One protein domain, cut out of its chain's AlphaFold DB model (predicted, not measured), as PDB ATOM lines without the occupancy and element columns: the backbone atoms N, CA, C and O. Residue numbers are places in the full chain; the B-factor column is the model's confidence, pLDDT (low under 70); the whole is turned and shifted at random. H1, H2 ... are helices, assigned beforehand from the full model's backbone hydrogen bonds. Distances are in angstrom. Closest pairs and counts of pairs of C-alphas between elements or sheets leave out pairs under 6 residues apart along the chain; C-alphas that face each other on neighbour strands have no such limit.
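Overview. This is residues 11 to 60 of the 63 residues of an uncharacterized protein of Fusobacterium ulcerans (UniProt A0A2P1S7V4). Two helices, H1 and H3, lie side by side and run the same way, and after each the chain folds back and forms a short helix: H2 packs on residues 16 to 21 of H1, and H4 packs on residues 36 to 39, where H3 begins. The printed part has 50 residues with four named helices, in the order H1, H2, H3, H4, and no named strand; the class is all helix. The whole is compact and rounded, with a radius of gyration of the C-alphas of 9.6 A and spans of 25 by 20 by 16 A.

Along the chain. Find C-alpha 11 at (7.458, 44.222, -7.951), the first printed residue; from there H1 takes residues 11 to 22 and measures 17.0 A from first to last C-alpha. Go on past residues 23 to 26 to Pro 27, where H2 begins; it takes residues 27 to 30. After five more residues look for C-alpha 36 at (7.358, 43.718, -18.495): here H3 begins, the longest helix by residues, taking residues 36 to 48 and measuring 18.4 A. The last helix, H4, takes residues 57 to 60 and ends at C-alpha 60, at (8.049, 40.708, -24.909).

Arrangement. Begin with H1 and H3, which touch at a shallow tilt of 23 degrees and run the same way; their closest C-alphas, those of Ile 16 and Tyr 40, are 6.1 A apart. H1 touches H2 with residues 16 to 21 alone, and the closest C-alphas, of Asn 17 and Pro 27, are 5.2 A apart. H2 and H3 are apart, but only just, with 8.4 A between their closest C-alphas. H3 touches H4 with residues 36 to 39 alone; the closest C-alphas are those of Leu 39 and Tyr 60, at 6.7 A. H2 and H4 are close but not clearly touching: look at Tyr 30 and Pro 57, whose C-alphas, the closest of the two helices, are 5.5 A apart. H1 and H4 are apart. In H1 and H3 every pair of O i and N i+4 is within hydrogen-bond range; H2 and H4, of four residues each, are too short for such a pair, and in each the one pair of O i and N i+3 is within range.

Size, cuts and confidence. The two C-alphas farthest apart are those of Glu 11 and Arg 51, at 28.1 A, while the first and last printed C-alphas, of Glu 11 and Tyr 60, are 17.3 A apart. The printed part has no cut. The links from H1 to H2 and from H2 to H3 are tight, the link from H3 to H4, of 8 residues, is short, and no link is long. In this predicted model the mean pLDDT of the printed part is 92.3, and no printed residue is under 70.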
ATOM      1  N   GLU A  11       8.513  43.200  -7.916       91.19
ATOM      2  CA  GLU A  11       7.458  44.222  -7.951       91.19
ATOM      3  C   GLU A  11       6.636  44.157  -9.247       91.19
ATOM      4  O   GLU A  11       5.405  44.187  -9.217       91.19
ATOM      5  N   TRP A  12       7.311  44.023 -10.388       93.12
ATOM      6  CA  TRP A  12       6.657  43.894 -11.686       93.12
ATOM      7  C   TRP A  12       5.915  42.570 -11.814       93.12
ATOM      8  O   TRP A  12       4.793  42.551 -12.323       93.12
ATOM      9  N   TRP A  13       6.496  41.492 -11.287       92.94
ATOM     10  CA  TRP A  13       5.847  40.188 -11.263       92.94
ATOM     11  C   TRP A  13       4.538  40.224 -10.476       92.94
ATOM     12  O   TRP A  13       3.523  39.740 -10.969       92.94
ATOM     13  N   THR A  14       4.520  40.854  -9.298       93.12
ATOM     14  CA  THR A  14       3.297  41.013  -8.498       93.12
ATOM     15  C   THR A  14       2.211  41.747  -9.283       93.12
ATOM     16  O   THR A  14       1.094  41.241  -9.390       93.12
ATOM     17  N   ARG A  15       2.551  42.876  -9.921       94.69
ATOM     18  CA  ARG A  15       1.598  43.668 -10.722       94.69
ATOM     19  C   ARG A  15       1.034  42.888 -11.910       94.69
ATOM     20  O   ARG A  15      -0.160  42.967 -12.192       94.69
ATOM     21  N   ILE A  16       1.883  42.149 -12.625       94.19
ATOM     22  CA  ILE A  16       1.462  41.333 -13.771       94.19
ATOM     23  C   ILE A  16       0.620  40.146 -13.305       94.19
ATOM     24  O   ILE A  16      -0.423  39.887 -13.893       94.19
ATOM     25  N   ASN A  17       1.005  39.475 -12.220       94.31
ATOM     26  CA  ASN A  17       0.258  38.355 -11.654       94.31
ATOM     27  C   ASN A  17      -1.166  38.763 -11.245       94.31
ATOM     28  O   ASN A  17      -2.132  38.096 -11.615       94.31
ATOM     29  N   GLU A  18      -1.311  39.882 -10.534       95.56
ATOM     30  CA  GLU A  18      -2.619  40.446 -10.185       95.56
ATOM     31  C   GLU A  18      -3.449  40.749 -11.435       95.56
ATOM     32  O   GLU A  18      -4.593  40.306 -11.542       95.56
ATOM     33  N   LYS A  19      -2.850  41.407 -12.435       94.38
ATOM     34  CA  LYS A  19      -3.542  41.739 -13.684       94.38
ATOM     35  C   LYS A  19      -3.963  40.495 -14.474       94.38
ATOM     36  O   LYS A  19      -5.070  40.451 -15.002       94.38
ATOM     37  N   CYS A  20      -3.121  39.467 -14.536       94.88
ATOM     38  CA  CYS A  20      -3.462  38.194 -15.164       94.88
ATOM     39  C   CYS A  20      -4.630  37.509 -14.446       94.88
ATOM     40  O   CYS A  20      -5.544  37.039 -15.119       94.88
ATOM     41  N   LYS A  21      -4.657  37.510 -13.106       94.25
ATOM     42  CA  LYS A  21      -5.784  36.971 -12.325       94.25
ATOM     43  C   LYS A  21      -7.087  37.717 -12.605       94.25
ATOM     44  O   LYS A  21      -8.106  37.073 -12.823       94.25
ATOM     45  N   GLU A  22      -7.052  39.050 -12.661       94.31
ATOM     46  CA  GLU A  22      -8.220  39.867 -13.035       94.31
ATOM     47  C   GLU A  22      -8.766  39.517 -14.429       94.31
ATOM     48  O   GLU A  22      -9.969  39.612 -14.674       94.31
ATOM     49  N   LEU A  23      -7.883  39.106 -15.342       92.75
ATOM     50  CA  LEU A  23      -8.206  38.757 -16.723       92.75
ATOM     51  C   LEU A  23      -8.460  37.253 -16.942       92.75
ATOM     52  O   LEU A  23      -8.693  36.848 -18.079       92.75
ATOM     53  N   ASN A  24      -8.437  36.426 -15.887       93.88
ATOM     54  CA  ASN A  24      -8.477  34.957 -15.977       93.88
ATOM     55  C   ASN A  24      -7.399  34.364 -16.913       93.88
ATOM     56  O   ASN A  24      -7.646  33.404 -17.642       93.88
ATOM     57  N   LEU A  25      -6.195  34.939 -16.897       93.19
ATOM     58  CA  LEU A  25      -5.031  34.488 -17.661       93.19
ATOM     59  C   LEU A  25      -4.049  33.727 -16.767       93.19
ATOM     60  O   LEU A  25      -3.954  33.995 -15.571       93.19
ATOM     61  N   ASN A  26      -3.263  32.826 -17.363       93.12
ATOM     62  CA  ASN A  26      -2.155  32.188 -16.658       93.12
ATOM     63  C   ASN A  26      -0.984  33.182 -16.512       93.12
ATOM     64  O   ASN A  26      -0.397  33.554 -17.526       93.12
ATOM     65  N   PRO A  27      -0.605  33.611 -15.295       91.44
ATOM     66  CA  PRO A  27       0.542  34.493 -15.107       91.44
ATOM     67  C   PRO A  27       1.876  33.795 -15.404       91.44
ATOM     68  O   PRO A  27       2.829  34.455 -15.814       91.44
ATOM     69  N   GLU A  28       1.965  32.471 -15.230       90.56
ATOM     70  CA  GLU A  28       3.223  31.721 -15.366       90.56
ATOM     71  C   GLU A  28       3.822  31.819 -16.771       90.56
ATOM     72  O   GLU A  28       5.046  31.809 -16.917       90.56
ATOM     73  N   SER A  29       2.984  32.018 -17.795       90.56
ATOM     74  CA  SER A  29       3.443  32.212 -19.173       90.56
ATOM     75  C   SER A  29       4.263  33.491 -19.368       90.56
ATOM     76  O   SER A  29       4.945  33.613 -20.377       90.56
ATOM     77  N   TYR A  30       4.225  34.431 -18.418       90.75
ATOM     78  CA  TYR A  30       4.932  35.710 -18.487       90.75
ATOM     79  C   TYR A  30       6.173  35.792 -17.581       90.75
ATOM     80  O   TYR A  30       6.796  36.847 -17.494       90.75
ATOM     81  N   THR A  31       6.557  34.706 -16.902       88.94
ATOM     82  CA  THR A  31       7.692  34.682 -15.949       88.94
ATOM     83  C   THR A  31       9.047  35.019 -16.582       88.94
ATOM     84  O   THR A  31       9.911  35.605 -15.925       88.94
ATOM     85  N   GLU A  32       9.215  34.698 -17.866       86.88
ATOM     86  CA  GLU A  32      10.446  34.908 -18.641       86.88
ATOM     87  C   GLU A  32      10.430  36.199 -19.483       86.88
ATOM     88  O   GLU A  32      11.377  36.489 -20.219       86.88
ATOM     89  N   VAL A  33       9.355  36.992 -19.399       88.81
ATOM     90  CA  VAL A  33       9.222  38.237 -20.160       88.81
ATOM     91  C   VAL A  33      10.234  39.278 -19.682       88.81
ATOM     92  O   VAL A  33      10.323  39.589 -18.494       88.81
ATOM     93  N   LYS A  34      10.952  39.881 -20.636       89.06
ATOM     94  CA  LYS A  34      11.950  40.929 -20.375       89.06
ATOM     95  C   LYS A  34      11.356  42.330 -20.454       89.06
ATOM     96  O   LYS A  34      11.721  43.191 -19.661       89.06
ATOM     97  N   ASN A  35      10.413  42.557 -21.368       91.12
ATOM     98  CA  ASN A  35       9.719  43.836 -21.516       91.12
ATOM     99  C   ASN A  35       8.393  43.860 -20.735       91.12
ATOM    100  O   ASN A  35       7.297  43.954 -21.293       91.12
ATOM    101  N   TYR A  36       8.502  43.755 -19.411       91.06
ATOM    102  CA  TYR A  36       7.358  43.718 -18.495       91.06
ATOM    103  C   TYR A  36       6.557  45.031 -18.456       91.06
ATOM    104  O   TYR A  36       5.354  45.004 -18.205       91.06
ATOM    105  N   GLY A  37       7.186  46.173 -18.752       91.19
ATOM    106  CA  GLY A  37       6.494  47.462 -18.831       91.19
ATOM    107  C   GLY A  37       5.491  47.499 -19.986       91.19
ATOM    108  O   GLY A  37       4.327  47.850 -19.784       91.19
ATOM    109  N   LYS A  38       5.919  47.063 -21.179       93.44
ATOM    110  CA  LYS A  38       5.034  46.938 -22.343       93.44
ATOM    111  C   LYS A  38       3.949  45.886 -22.103       93.44
ATOM    112  O   LYS A  38       2.786  46.154 -22.382       93.44
ATOM    113  N   LEU A  39       4.304  44.733 -21.528       94.62
ATOM    114  CA  LEU A  39       3.334  43.690 -21.179       94.62
ATOM    115  C   LEU A  39       2.229  44.228 -20.264       94.62
ATOM    116  O   LEU A  39       1.052  44.012 -20.530       94.62
ATOM    117  N   TYR A  40       2.593  44.946 -19.201       94.25
ATOM    118  CA  TYR A  40       1.612  45.505 -18.277       94.25
ATOM    119  C   TYR A  40       0.665  46.494 -18.968       94.25
ATOM    120  O   TYR A  40      -0.547  46.430 -18.758       94.25
ATOM    121  N   PHE A  41       1.195  47.365 -19.832       94.44
ATOM    122  CA  PHE A  41       0.382  48.286 -20.628       94.44
ATOM    123  C   PHE A  41      -0.585  47.546 -21.563       94.44
ATOM    124  O   PHE A  41      -1.767  47.879 -21.622       94.44
ATOM    125  N   ASP A  42      -0.112  46.512 -22.255       95.00
ATOM    126  CA  ASP A  42      -0.932  45.734 -23.181       95.00
ATOM    127  C   ASP A  42      -2.002  44.902 -22.447       95.00
ATOM    128  O   ASP A  42      -3.137  44.807 -22.916       95.00
ATOM    129  N   LEU A  43      -1.704  44.385 -21.247       95.00
ATOM    130  CA  LEU A  43      -2.694  43.750 -20.367       95.00
ATOM    131  C   LEU A  43      -3.761  44.747 -19.894       95.00
ATOM    132  O   LEU A  43      -4.951  44.433 -19.922       95.00
ATOM    133  N   GLN A  44      -3.367  45.961 -19.493       94.69
ATOM    134  CA  GLN A  44      -4.324  47.022 -19.165       94.69
ATOM    135  C   GLN A  44      -5.193  47.369 -20.376       94.69
ATOM    136  O   GLN A  44      -6.412  47.471 -20.261       94.69
ATOM    137  N   LYS A  45      -4.596  47.497 -21.560       94.81
ATOM    138  CA  LYS A  45      -5.332  47.783 -22.790       94.81
ATOM    139  C   LYS A  45      -6.335  46.682 -23.129       94.81
ATOM    140  O   LYS A  45      -7.468  47.009 -23.466       94.81
ATOM    141  N   HIS A  46      -5.962  45.410 -22.977       94.00
ATOM    142  CA  HIS A  46      -6.876  44.272 -23.119       94.00
ATOM    143  C   HIS A  46      -8.040  44.329 -22.117       94.00
ATOM    144  O   HIS A  46      -9.183  44.038 -22.466       94.00
ATOM    145  N   GLN A  47      -7.765  44.747 -20.875       92.69
ATOM    146  CA  GLN A  47      -8.790  44.940 -19.849       92.69
ATOM    147  C   GLN A  47      -9.825  46.001 -20.256       92.69
ATOM    148  O   GLN A  47     -11.020  45.792 -20.041       92.69
ATOM    149  N   PHE A  48      -9.380  47.116 -20.844       93.25
ATOM    150  CA  PHE A  48     -10.248  48.220 -21.271       93.25
ATOM    151  C   PHE A  48     -10.946  47.976 -22.616       93.25
ATOM    152  O   PHE A  48     -12.103  48.358 -22.779       93.25
ATOM    153  N   ASP A  49     -10.271  47.345 -23.577       93.69
ATOM    154  CA  ASP A  49     -10.816  47.016 -24.892       93.69
ATOM    155  C   ASP A  49     -10.602  45.534 -25.201       93.69
ATOM    156  O   ASP A  49      -9.539  45.121 -25.661       93.69
ATOM    157  N   ARG A  50     -11.656  44.732 -25.023       85.12
ATOM    158  CA  ARG A  50     -11.623  43.286 -25.299       85.12
ATOM    159  C   ARG A  50     -11.426  42.928 -26.777       85.12
ATOM    160  O   ARG A  50     -11.258  41.751 -27.084       85.12
ATOM    161  N   ARG A  51     -11.460  43.899 -27.699       91.00
ATOM    162  CA  ARG A  51     -11.062  43.688 -29.105       91.00
ATOM    163  C   ARG A  51      -9.546  43.655 -29.263       91.00
ATOM    164  O   ARG A  51      -9.053  43.130 -30.258       91.00
ATOM    165  N   PHE A  52      -8.808  44.225 -28.311       90.00
ATOM    166  CA  PHE A  52      -7.363  44.081 -28.257       90.00
ATOM    167  C   PHE A  52      -7.029  42.631 -27.872       90.00
ATOM    168  O   PHE A  52      -7.650  42.104 -26.950       90.00
ATOM    169  N   PRO A  53      -6.102  41.952 -28.564       91.69
ATOM    170  CA  PRO A  53      -5.798  40.553 -28.288       91.69
ATOM    171  C   PRO A  53      -5.123  40.373 -26.925       91.69
ATOM    172  O   PRO A  53      -4.548  41.307 -26.366       91.69
ATOM    173  N   ILE A  54      -5.174  39.146 -26.405       91.62
ATOM    174  CA  ILE A  54      -4.381  38.765 -25.235       91.62
ATOM    175  C   ILE A  54      -2.893  38.841 -25.628       91.62
ATOM    176  O   ILE A  54      -2.521  38.261 -26.650       91.62
ATOM    177  N   PRO A  55      -2.049  39.532 -24.844       92.12
ATOM    178  CA  PRO A  55      -0.602  39.581 -25.049       92.12
ATOM    179  C   PRO A  55       0.045  38.193 -25.191       92.12
ATOM    180  O   PRO A  55      -0.045  37.387 -24.270       92.12
ATOM    181  N   ASP A  56       0.752  37.916 -26.294       92.44
ATOM    182  CA  ASP A  56       1.595  36.712 -26.393       92.44
ATOM    183  C   ASP A  56       2.938  36.985 -25.691       92.44
ATOM    184  O   ASP A  56       3.650  37.908 -26.095       92.44
ATOM    185  N   PRO A  57       3.336  36.209 -24.664       89.94
ATOM    186  CA  PRO A  57       4.618  36.382 -23.978       89.94
ATOM    187  C   PRO A  57       5.831  36.508 -24.913       89.94
ATOM    188  O   PRO A  57       6.781  37.230 -24.595       89.94
ATOM    189  N   LYS A  58       5.804  35.850 -26.082       90.25
ATOM    190  CA  LYS A  58       6.889  35.880 -27.076       90.25
ATOM    191  C   LYS A  58       7.175  37.281 -27.612       90.25
ATOM    192  O   LYS A  58       8.330  37.577 -27.926       90.25
ATOM    193  N   ASP A  59       6.168  38.150 -27.651       89.88
ATOM    194  CA  ASP A  59       6.292  39.529 -28.136       89.88
ATOM    195  C   ASP A  59       7.113  40.421 -27.190       89.88
ATOM    196  O   ASP A  59       7.511  41.526 -27.560       89.88
ATOM    197  N   TYR A  60       7.396  39.942 -25.975       88.44
ATOM    198  CA  TYR A  60       8.049  40.708 -24.909       88.44
ATOM    199  C   TYR A  60       9.396  40.112 -24.474       88.44
ATOM    200  O   TYR A  60       9.972  40.522 -23.463       88.44
TER     201      TYR A  60